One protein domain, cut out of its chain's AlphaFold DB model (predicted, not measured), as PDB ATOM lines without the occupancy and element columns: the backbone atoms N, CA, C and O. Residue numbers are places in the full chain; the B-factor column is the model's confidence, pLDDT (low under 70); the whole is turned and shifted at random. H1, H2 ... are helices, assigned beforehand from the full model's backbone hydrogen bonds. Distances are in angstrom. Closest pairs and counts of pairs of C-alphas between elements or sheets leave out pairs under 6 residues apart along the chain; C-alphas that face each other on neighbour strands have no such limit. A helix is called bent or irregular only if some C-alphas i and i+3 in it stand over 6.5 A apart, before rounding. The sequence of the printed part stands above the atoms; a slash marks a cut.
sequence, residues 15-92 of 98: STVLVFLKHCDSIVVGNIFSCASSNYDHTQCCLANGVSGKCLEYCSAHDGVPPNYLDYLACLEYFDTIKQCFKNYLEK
ATOM      1  N   SER A  15      31.715   5.844 -19.124       67.88
ATOM      2  CA  SER A  15      32.951   6.485 -19.599       67.88
ATOM      3  C   SER A  15      34.043   5.497 -20.026       67.88
ATOM      4  O   SER A  15      34.826   5.790 -20.926       67.88
ATOM      5  N   THR A  16      34.096   4.312 -19.417       73.19
ATOM      6  CA  THR A  16      35.047   3.254 -19.783       73.19
ATOM      7  C   THR A  16      34.604   2.517 -21.043       73.19
ATOM      8  O   THR A  16      35.451   2.170 -21.864       73.19
ATOM      9  N   VAL A  17      33.293   2.337 -21.246       74.00
ATOM     10  CA  VAL A  17      32.766   1.754 -22.491       74.00
ATOM     11  C   VAL A  17      33.111   2.627 -23.690       74.00
ATOM     12  O   VAL A  17      33.452   2.117 -24.748       74.00
ATOM     13  N   LEU A  18      33.147   3.946 -23.517       72.50
ATOM     14  CA  LEU A  18      33.563   4.858 -24.576       72.50
ATOM     15  C   LEU A  18      35.006   4.619 -25.048       72.50
ATOM     16  O   LEU A  18      35.295   4.633 -26.243       72.50
ATOM     17  N   VAL A  19      35.918   4.383 -24.102       75.62
ATOM     18  CA  VAL A  19      37.313   4.029 -24.397       75.62
ATOM     19  C   VAL A  19      37.372   2.667 -25.077       75.62
ATOM     20  O   VAL A  19      38.112   2.504 -26.042       75.62
ATOM     21  N   PHE A  20      36.564   1.716 -24.617       73.00
ATOM     22  CA  PHE A  20      36.449   0.384 -25.196       73.00
ATOM     23  C   PHE A  20      35.983   0.427 -26.663       73.00
ATOM     24  O   PHE A  20      36.667  -0.113 -27.527       73.00
ATOM     25  N   LEU A  21      34.904   1.155 -26.972       73.81
ATOM     26  CA  LEU A  21      34.374   1.311 -28.335       73.81
ATOM     27  C   LEU A  21      35.390   1.926 -29.307       73.81
ATOM     28  O   LEU A  21      35.361   1.630 -30.495       73.81
ATOM     29  N   LYS A  22      36.299   2.780 -28.817       75.31
ATOM     30  CA  LYS A  22      37.364   3.374 -29.641       75.31
ATOM     31  C   LYS A  22      38.551   2.448 -29.898       75.31
ATOM     32  O   LYS A  22      39.289   2.683 -30.848       75.31
ATOM     33  N   HIS A  23      38.790   1.473 -29.023       76.88
ATOM     34  CA  HIS A  23      40.008   0.653 -29.039       76.88
ATOM     35  C   HIS A  23      39.766  -0.811 -29.421       76.88
ATOM     36  O   HIS A  23      40.736  -1.527 -29.667       76.88
ATOM     37  N   CYS A  24      38.515  -1.269 -29.444       74.75
ATOM     38  CA  CYS A  24      38.145  -2.623 -29.838       74.75
ATOM     39  C   CYS A  24      37.523  -2.627 -31.241       74.75
ATOM     40  O   CYS A  24      36.826  -1.692 -31.627       74.75
ATOM     41  N   ASP A  25      37.775  -3.699 -31.992       77.81
ATOM     42  CA  ASP A  25      37.167  -3.925 -33.305       77.81
ATOM     43  C   ASP A  25      35.637  -4.067 -33.200       77.81
ATOM     44  O   ASP A  25      35.122  -4.563 -32.191       77.81
ATOM     45  N   SER A  26      34.907  -3.658 -34.240       75.56
ATOM     46  CA  SER A  26      33.439  -3.683 -34.258       75.56
ATOM     47  C   SER A  26      32.861  -5.087 -34.053       75.56
ATOM     48  O   SER A  26      31.839  -5.227 -33.380       75.56
ATOM     49  N   ILE A  27      33.539  -6.134 -34.537       77.50
ATOM     50  CA  ILE A  27      33.146  -7.534 -34.321       77.50
ATOM     51  C   ILE A  27      33.241  -7.887 -32.834       77.50
ATOM     52  O   ILE A  27      32.360  -8.536 -32.270       77.50
ATOM     53  N   VAL A  28      34.304  -7.433 -32.169       77.31
ATOM     54  CA  VAL A  28      34.538  -7.712 -30.749       77.31
ATOM     55  C   VAL A  28      33.531  -6.975 -29.870       77.31
ATOM     56  O   VAL A  28      32.994  -7.556 -28.928       77.31
ATOM     57  N   VAL A  29      33.229  -5.720 -30.206       77.00
ATOM     58  CA  VAL A  29      32.176  -4.934 -29.549       77.00
ATOM     59  C   VAL A  29      30.820  -5.632 -29.672       77.00
ATOM     60  O   VAL A  29      30.125  -5.790 -28.667       77.00
ATOM     61  N   GLY A  30      30.466  -6.085 -30.879       78.12
ATOM     62  CA  GLY A  30      29.228  -6.821 -31.134       78.12
ATOM     63  C   GLY A  30      29.124  -8.086 -30.285       78.12
ATOM     64  O   GLY A  30      28.129  -8.272 -29.591       78.12
ATOM     65  N   ASN A  31      30.183  -8.899 -30.242       76.62
ATOM     66  CA  ASN A  31      30.213 -10.133 -29.452       76.62
ATOM     67  C   ASN A  31      30.023  -9.891 -27.948       76.62
ATOM     68  O   ASN A  31      29.265 -10.615 -27.303       76.62
ATOM     69  N   ILE A  32      30.689  -8.882 -27.374       78.56
ATOM     70  CA  ILE A  32      30.519  -8.561 -25.948       78.56
ATOM     71  C   ILE A  32      29.089  -8.110 -25.669       78.56
ATOM     72  O   ILE A  32      28.500  -8.519 -24.671       78.56
ATOM     73  N   PHE A  33      28.514  -7.303 -26.552       81.00
ATOM     74  CA  PHE A  33      27.155  -6.822 -26.377       81.00
ATOM     75  C   PHE A  33      26.105  -7.921 -26.509       81.00
ATOM     76  O   PHE A  33      25.259  -8.035 -25.628       81.00
ATOM     77  N   SER A  34      26.201  -8.768 -27.537       80.56
ATOM     78  CA  SER A  34      25.367  -9.966 -27.699       80.56
ATOM     79  C   SER A  34      25.426 -10.877 -26.476       80.56
ATOM     80  O   SER A  34      24.419 -11.428 -26.035       80.56
ATOM     81  N   CYS A  35      26.611 -11.014 -25.891       80.06
ATOM     82  CA  CYS A  35      26.804 -11.812 -24.695       80.06
ATOM     83  C   CYS A  35      26.177 -11.142 -23.454       80.06
ATOM     84  O   CYS A  35      25.441 -11.786 -22.708       80.06
ATOM     85  N   ALA A  36      26.365  -9.830 -23.276       80.81
ATOM     86  CA  ALA A  36      25.757  -9.070 -22.184       80.81
ATOM     87  C   ALA A  36      24.219  -9.027 -22.257       80.81
ATOM     88  O   ALA A  36      23.561  -9.047 -21.219       80.81
ATOM     89  N   SER A  37      23.649  -8.979 -23.462       84.88
ATOM     90  CA  SER A  37      22.202  -8.954 -23.703       84.88
ATOM     91  C   SER A  37      21.551 -10.338 -23.731       84.88
ATOM     92  O   SER A  37      20.323 -10.427 -23.767       84.88
ATOM     93  N   SER A  38      22.350 -11.411 -23.738       81.69
ATOM     94  CA  SER A  38      21.906 -12.786 -24.022       81.69
ATOM     95  C   SER A  38      21.221 -12.965 -25.383       81.69
ATOM     96  O   SER A  38      20.418 -13.883 -25.534       81.69
ATOM     97  N   ASN A  39      21.505 -12.093 -26.360       83.81
ATOM     98  CA  ASN A  39      20.786 -12.016 -27.642       83.81
ATOM     99  C   ASN A  39      19.253 -11.980 -27.475       83.81
ATOM    100  O   ASN A  39      18.512 -12.539 -28.285       83.81
ATOM    101  N   TYR A  40      18.779 -11.360 -26.394       86.50
ATOM    102  CA  TYR A  40      17.360 -11.202 -26.111       86.50
ATOM    103  C   TYR A  40      16.922  -9.759 -26.363       86.50
ATOM    104  O   TYR A  40      17.682  -8.829 -26.101       86.50
ATOM    105  N   ASP A  41      15.688  -9.576 -26.832       90.81
ATOM    106  CA  ASP A  41      15.108  -8.255 -27.059       90.81
ATOM    107  C   ASP A  41      14.588  -7.641 -25.748       90.81
ATOM    108  O   ASP A  41      13.572  -8.059 -25.190       90.81
ATOM    109  N   HIS A  42      15.277  -6.604 -25.264       92.62
ATOM    110  CA  HIS A  42      14.920  -5.869 -24.044       92.62
ATOM    111  C   HIS A  42      14.118  -4.595 -24.311       92.62
ATOM    112  O   HIS A  42      13.891  -3.817 -23.382       92.62
ATOM    113  N   THR A  43      13.662  -4.353 -25.543       93.06
ATOM    114  CA  THR A  43      12.964  -3.117 -25.947       93.06
ATOM    115  C   THR A  43      11.771  -2.811 -25.045       93.06
ATOM    116  O   THR A  43      11.592  -1.670 -24.631       93.06
ATOM    117  N   GLN A  44      10.997  -3.827 -24.647       94.12
ATOM    118  CA  GLN A  44       9.868  -3.660 -23.722       94.12
ATOM    119  C   GLN A  44      10.307  -3.174 -22.330       94.12
ATOM    120  O   GLN A  44       9.693  -2.268 -21.768       94.12
ATOM    121  N   CYS A  45      11.395  -3.729 -21.786       95.31
ATOM    122  CA  CYS A  45      11.955  -3.273 -20.513       95.31
ATOM    123  C   CYS A  45      12.480  -1.839 -20.629       95.31
ATOM    124  O   CYS A  45      12.187  -0.997 -19.783       95.31
ATOM    125  N   CYS A  46      13.212  -1.545 -21.699       95.62
ATOM    126  CA  CYS A  46      13.760  -0.224 -21.967       95.62
ATOM    127  C   CYS A  46      12.675   0.855 -22.089       95.62
ATOM    128  O   CYS A  46      12.766   1.885 -21.423       95.62
ATOM    129  N   LEU A  47      11.630   0.592 -22.880       96.19
ATOM    130  CA  LEU A  47      10.476   1.480 -23.032       96.19
ATOM    131  C   LEU A  47       9.808   1.763 -21.684       96.19
ATOM    132  O   LEU A  47       9.549   2.918 -21.351       96.19
ATOM    133  N   ALA A  48       9.583   0.722 -20.878       96.50
ATOM    134  CA  ALA A  48       8.973   0.859 -19.556       96.50
ATOM    135  C   ALA A  48       9.827   1.679 -18.572       96.50
ATOM    136  O   ALA A  48       9.285   2.260 -17.634       96.50
ATOM    137  N   ASN A  49      11.145   1.751 -18.788       96.06
ATOM    138  CA  ASN A  49      12.082   2.505 -17.955       96.06
ATOM    139  C   ASN A  49      12.541   3.830 -18.605       96.06
ATOM    140  O   ASN A  49      13.534   4.416 -18.178       96.06
ATOM    141  N   GLY A  50      11.816   4.321 -19.616       94.81
ATOM    142  CA  GLY A  50      11.991   5.672 -20.161       94.81
ATOM    143  C   GLY A  50      13.035   5.817 -21.270       94.81
ATOM    144  O   GLY A  50      13.290   6.939 -21.709       94.81
ATOM    145  N   VAL A  51      13.617   4.718 -21.761       95.06
ATOM    146  CA  VAL A  51      14.442   4.752 -22.976       95.06
ATOM    147  C   VAL A  51      13.529   4.994 -24.173       95.06
ATOM    148  O   VAL A  51      12.474   4.369 -24.298       95.06
ATOM    149  N   SER A  52      13.917   5.897 -25.067       91.75
ATOM    150  CA  SER A  52      13.089   6.257 -26.218       91.75
ATOM    151  C   SER A  52      13.920   6.650 -27.437       91.75
ATOM    152  O   SER A  52      15.146   6.773 -27.375       91.75
ATOM    153  N   GLY A  53      13.238   6.819 -28.572       90.00
ATOM    154  CA  GLY A  53      13.853   7.237 -29.826       90.00
ATOM    155  C   GLY A  53      14.916   6.253 -30.310       90.00
ATOM    156  O   GLY A  53      14.755   5.037 -30.210       90.00
ATOM    157  N   LYS A  54      16.021   6.797 -30.824       86.75
ATOM    158  CA  LYS A  54      17.127   6.024 -31.402       86.75
ATOM    159  C   LYS A  54      17.841   5.127 -30.381       86.75
ATOM    160  O   LYS A  54      18.436   4.119 -30.737       86.75
ATOM    161  N   CYS A  55      17.727   5.435 -29.088       90.12
ATOM    162  CA  CYS A  55      18.385   4.663 -28.038       90.12
ATOM    163  C   CYS A  55      17.761   3.274 -27.812       90.12
ATOM    164  O   CYS A  55      18.404   2.412 -27.219       90.12
ATOM    165  N   LEU A  56      16.549   3.028 -28.325       90.69
ATOM    166  CA  LEU A  56      15.915   1.704 -28.295       90.69
ATOM    167  C   LEU A  56      16.635   0.672 -29.171       90.69
ATOM    168  O   LEU A  56      16.547  -0.520 -28.892       90.69
ATOM    169  N   GLU A  57      17.401   1.107 -30.175       87.94
ATOM    170  CA  GLU A  57      18.227   0.205 -30.990       87.94
ATOM    171  C   GLU A  57      19.290  -0.513 -30.138       87.94
ATOM    172  O   GLU A  57      19.667  -1.645 -30.426       87.94
ATOM    173  N   TYR A  58      19.711   0.093 -29.022       86.88
ATOM    174  CA  TYR A  58      20.617  -0.522 -28.047       86.88
ATOM    175  C   TYR A  58      19.905  -1.479 -27.069       86.88
ATOM    176  O   TYR A  58      20.549  -2.021 -26.173       86.88
ATOM    177  N   CYS A  59      18.594  -1.696 -27.211       89.75
ATOM    178  CA  CYS A  59      17.811  -2.588 -26.354       89.75
ATOM    179  C   CYS A  59      17.438  -3.909 -27.023       89.75
ATOM    180  O   CYS A  59      17.370  -4.922 -26.328       89.75
ATOM    181  N   SER A  60      17.202  -3.922 -28.340       84.81
ATOM    182  CA  SER A  60      16.771  -5.137 -29.047       84.81
ATOM    183  C   SER A  60      17.847  -6.216 -29.088       84.81
ATOM    184  O   SER A  60      17.538  -7.401 -29.149       84.81
ATOM    185  N   ALA A  61      19.112  -5.789 -29.065       75.00
ATOM    186  CA  ALA A  61      20.300  -6.631 -29.081       75.00
ATOM    187  C   ALA A  61      20.327  -7.733 -30.155       75.00
ATOM    188  O   ALA A  61      21.044  -8.722 -30.012       75.00
ATOM    189  N   HIS A  62      19.564  -7.531 -31.229       65.44
ATOM    190  CA  HIS A  62      19.300  -8.522 -32.267       65.44
ATOM    191  C   HIS A  62      20.350  -8.480 -33.393       65.44
ATOM    192  O   HIS A  62      20.630  -9.503 -34.006       65.44
ATOM    193  N   ASP A  63      20.991  -7.322 -33.600       65.38
ATOM    194  CA  ASP A  63      21.961  -7.076 -34.682       65.38
ATOM    195  C   ASP A  63      23.317  -6.540 -34.168       65.38
ATOM    196  O   ASP A  63      24.097  -5.933 -34.902       65.38
ATOM    197  N   GLY A  64      23.617  -6.761 -32.883       64.75
ATOM    198  CA  GLY A  64      24.798  -6.199 -32.221       64.75
ATOM    199  C   GLY A  64      24.630  -4.723 -31.828       64.75
ATOM    200  O   GLY A  64      23.524  -4.188 -31.805       64.75
ATOM    201  N   VAL A  65      25.731  -4.063 -31.450       69.19
ATOM    202  CA  VAL A  65      25.720  -2.626 -31.110       69.19
ATOM    203  C   VAL A  65      25.710  -1.808 -32.398       69.19
ATOM    204  O   VAL A  65      26.588  -2.031 -33.237       69.19
ATOM    205  N   PRO A  66      24.827  -0.803 -32.535       67.62
ATOM    206  CA  PRO A  66      24.925   0.177 -33.606       67.62
ATOM    207  C   PRO A  66      26.346   0.771 -33.674       67.62
ATOM    208  O   PRO A  66      26.837   1.304 -32.675       67.62
ATOM    209  N   PRO A  67      27.034   0.724 -34.832       65.38
ATOM    210  CA  PRO A  67      28.464   1.045 -34.927       65.38
ATOM    211  C   PRO A  67      28.778   2.536 -34.739       65.38
ATOM    212  O   PRO A  67      29.942   2.937 -34.696       65.38
ATOM    213  N   ASN A  68      27.755   3.386 -34.652       73.81
ATOM    214  CA  ASN A  68      27.936   4.820 -34.562       73.81
ATOM    215  C   ASN A  68      28.217   5.263 -33.120       73.81
ATOM    216  O   ASN A  68      27.349   5.310 -32.249       73.81
ATOM    217  N   TYR A  69      29.461   5.667 -32.902       69.62
ATOM    218  CA  TYR A  69      29.948   6.198 -31.637       69.62
ATOM    219  C   TYR A  69      29.216   7.472 -31.163       69.62
ATOM    220  O   TYR A  69      29.071   7.681 -29.959       69.62
ATOM    221  N   LEU A  70      28.753   8.334 -32.078       78.81
ATOM    222  CA  LEU A  70      28.019   9.554 -31.712       78.81
ATOM    223  C   LEU A  70      26.625   9.235 -31.169       78.81
ATOM    224  O   LEU A  70      26.181   9.874 -30.218       78.81
ATOM    225  N   ASP A  71      25.972   8.218 -31.729       81.06
ATOM    226  CA  ASP A  71      24.681   7.741 -31.233       81.06
ATOM    227  C   ASP A  71      24.836   7.144 -29.827       81.06
ATOM    228  O   ASP A  71      24.030   7.416 -28.941       81.06
ATOM    229  N   TYR A  72      25.945   6.441 -29.570       78.00
ATOM    230  CA  TYR A  72      26.256   5.937 -28.234       78.00
ATOM    231  C   TYR A  72      26.442   7.072 -27.216       78.00
ATOM    232  O   TYR A  72      25.914   6.999 -26.109       78.00
ATOM    233  N   LEU A  73      27.159   8.139 -27.596       83.38
ATOM    234  CA  LEU A  73      27.318   9.332 -26.757       83.38
ATOM    235  C   LEU A  73      25.975   9.987 -26.420       83.38
ATOM    236  O   LEU A  73      25.762  10.361 -25.268       83.38
ATOM    237  N   ALA A  74      25.085  10.105 -27.405       87.94
ATOM    238  CA  ALA A  74      23.750  10.664 -27.210       87.94
ATOM    239  C   ALA A  74      22.890   9.805 -26.268       87.94
ATOM    240  O   ALA A  74      22.058  10.339 -25.547       87.94
ATOM    241  N   CYS A  75      23.125   8.493 -26.228       89.38
ATOM    242  CA  CYS A  75      22.374   7.547 -25.403       89.38
ATOM    243  C   CYS A  75      23.040   7.216 -24.056       89.38
ATOM    244  O   CYS A  75      22.573   6.319 -23.350       89.38
ATOM    245  N   LEU A  76      24.116   7.915 -23.666       87.12
ATOM    246  CA  LEU A  76      24.842   7.635 -22.419       87.12
ATOM    247  C   LEU A  76      23.965   7.742 -21.168       87.12
ATOM    248  O   LEU A  76      24.188   6.997 -20.215       87.12
ATOM    249  N   GLU A  77      22.973   8.633 -21.164       89.50
ATOM    250  CA  GLU A  77      22.033   8.775 -20.045       89.50
ATOM    251  C   GLU A  77      21.184   7.514 -19.818       89.50
ATOM    252  O   GLU A  77      20.839   7.193 -18.684       89.50
ATOM    253  N   TYR A  78      20.924   6.739 -20.876       91.81
ATOM    254  CA  TYR A  78      20.162   5.492 -20.817       91.81
ATOM    255  C   TYR A  78      21.033   4.264 -20.535       91.81
ATOM    256  O   TYR A  78      20.507   3.167 -20.349       91.81
ATOM    257  N   PHE A  79      22.360   4.417 -20.484       88.38
ATOM    258  CA  PHE A  79      23.296   3.299 -20.365       88.38
ATOM    259  C   PHE A  79      23.048   2.436 -19.121       88.38
ATOM    260  O   PHE A  79      23.048   1.207 -19.207       88.38
ATOM    261  N   ASP A  80      22.827   3.061 -17.961       89.88
ATOM    262  CA  ASP A  80      22.557   2.323 -16.724       89.88
ATOM    263  C   ASP A  80      21.196   1.617 -16.764       89.88
ATOM    264  O   ASP A  80      21.108   0.458 -16.357       89.88
ATOM    265  N   THR A  81      20.177   2.251 -17.351       93.25
ATOM    266  CA  THR A  81      18.852   1.653 -17.562       93.25
ATOM    267  C   THR A  81      18.921   0.414 -18.457       93.25
ATOM    268  O   THR A  81      18.399  -0.643 -18.099       93.25
ATOM    269  N   ILE A  82      19.618   0.507 -19.595       90.81
ATOM    270  CA  ILE A  82      19.787  -0.609 -20.540       90.81
ATOM    271  C   ILE A  82      20.513  -1.773 -19.856       90.81
ATOM    272  O   ILE A  82      20.031  -2.908 -19.869       90.81
ATOM    273  N   LYS A  83      21.631  -1.495 -19.170       88.44
ATOM    274  CA  LYS A  83      22.357  -2.514 -18.394       88.44
ATOM    275  C   LYS A  83      21.483  -3.174 -17.335       88.44
ATOM    276  O   LYS A  83      21.603  -4.378 -17.112       88.44
ATOM    277  N   GLN A  84      20.640  -2.403 -16.654       90.88
ATOM    278  CA  GLN A  84      19.751  -2.937 -15.631       90.88
ATOM    279  C   GLN A  84      18.719  -3.891 -16.239       90.88
ATOM    280  O   GLN A  84      18.489  -4.956 -15.672       90.88
ATOM    281  N   CYS A  85      18.156  -3.573 -17.408       92.19
ATOM    282  CA  CYS A  85      17.276  -4.491 -18.136       92.19
ATOM    283  C   CYS A  85      17.978  -5.815 -18.469       92.19
ATOM    284  O   CYS A  85      17.443  -6.883 -18.162       92.19
ATOM    285  N   PHE A  86      19.208  -5.753 -18.987       89.25
ATOM    286  CA  PHE A  86      19.990  -6.952 -19.312       89.25
ATOM    287  C   PHE A  86      20.264  -7.796 -18.064       89.25
ATOM    288  O   PHE A  86      20.056  -9.009 -18.056       89.25
ATOM    289  N   LYS A  87      20.665  -7.144 -16.966       87.25
ATOM    290  CA  LYS A  87      20.912  -7.805 -15.682       87.25
ATOM    291  C   LYS A  87      19.650  -8.478 -15.132       87.25
ATOM    292  O   LYS A  87      19.704  -9.641 -14.748       87.25
ATOM    293  N   ASN A  88      18.517  -7.779 -15.124       89.00
ATOM    294  CA  ASN A  88      17.246  -8.305 -14.620       89.00
ATOM    295  C   ASN A  88      16.786  -9.544 -15.405       89.00
ATOM    296  O   ASN A  88      16.169 -10.446 -14.839       89.00
ATOM    297  N   TYR A  89      17.065  -9.585 -16.709       87.50
ATOM    298  CA  TYR A  89      16.791 -10.756 -17.533       87.50
ATOM    299  C   TYR A  89      17.688 -11.940 -17.156       87.50
ATOM    300  O   TYR A  89      17.176 -13.041 -16.969       87.50
ATOM    301  N   LEU A  90      18.991 -11.708 -16.979       81.81
ATOM    302  CA  LEU A  90      19.975 -12.720 -16.573       81.81
ATOM    303  C   LEU A  90      19.737 -13.292 -15.166       81.81
ATOM    304  O   LEU A  90      20.099 -14.429 -14.884       81.81
ATOM    305  N   GLU A  91      19.124 -12.525 -14.264       83.19
ATOM    306  CA  GLU A  91      18.728 -13.024 -12.938       83.19
ATOM    307  C   GLU A  91      17.566 -14.029 -13.016       83.19
ATOM    308  O   GLU A  91      17.423 -14.886 -12.144       83.19
ATOM    309  N   LYS A  92      16.728 -13.931 -14.056       82.88
ATOM    310  CA  LYS A  92      15.515 -14.750 -14.236       82.88
ATOM    311  C   LYS A  92      15.666 -15.850 -15.281       82.88
ATOM    312  O   LYS A  92      14.872 -16.786 -15.294       82.88
TER     313      LYS A  92
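This is residues 15 to 92 of the 98 residues of the protein "DB domain-containing protein" of Brugia pahangi (UniProt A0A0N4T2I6). The model is a cluster of six short to medium helices with a firmer end and a looser end: at the firmer end H3 packs on both H4 and the longest helix, H6, and at the other end H1 lies between H2 and H5, which stand on opposite sides of the domain. The link of residues 61 to 68 folds back from H4 past H2 to H5. The printed part has 78 residues with six named helices, H1 to H6 in order, and no named strand; the class is all helix. The whole is compact and rounded, with a radius of gyration of the C-alphas of 11.6 A and spans of 31 by 23 by 20 A.

H6, residues 76 to 92, touches H3, residues 43 to 48, with its residues 81 to 85 alone; the closest C-alphas, of Cys 45 and Cys 85, are 6.0 A apart, and the lines are only just about perpendicular, at 71 degrees. H6 only just touches H4, residues 53 to 60, with 3 pairs of C-alphas within 8 A and its residues 78 to 82 alone; the closest are those of Cys 59 and Ile 82, 6.5 A, at a shallow tilt of 27 degrees, the same way. H4 is the hub, touching three helices. It touches H3 at a steep tilt of 56 degrees, opposite ways, with the C-alphas of Thr 43 and Cys 59 closest at 4.9 A. It only just touches H5, residues 69 to 74, with 3 pairs within 8 A, the closest Cys 55 and Asp 71 at 7.7 A between C-alphas. The helix packing is mostly crossed, with 1 of 4 touching pairs at a shallow tilt. H2, residues 26 to 37, is close to H6 but not clearly touching, with the C-alphas of Ser 37 and Phe 86 closest at 5.3 A; H2 and H4 are near each other. H1, residues 15 to 23, is close to H2 and H5 but not clearly touching either: the C-alpha of Leu 21 is 6.7 A from that of Val 29 and 7.4 A from that of Tyr 69, the closest pairs. H2 and H5 are apart. Every O i to N i+4 pair is within hydrogen-bond range in H2, H3 and H5, against 4 of 5 in H1, 10 of 13 in H6 and 0 of 4 in H4, where 4 of 5 O i to N i+3 pairs are.

H6 is 25.6 A long, from C-alpha 76 at (24.842, 7.635, -22.419) to C-alpha 92 at (15.515, -14.750, -14.236), and is irregular, with C-alphas 77 and 80 7.3 A apart. H2 is 16.3 A long, H1 13.2 A, H4 12.7 A, H5 8.8 A and H3 8.5 A. H1 begins at C-alpha 15, (32.951, 6.485, -19.599).

The two C-alphas farthest apart, of His 23 and Lys 92, are 32.5 A apart. The printed part has no cut and no long link; the link from H4 to H5 is short, the others are tight. The mean pLDDT of the printed part is 83.0, with residue 15, residues 62 to 67 and residue 69 under 70.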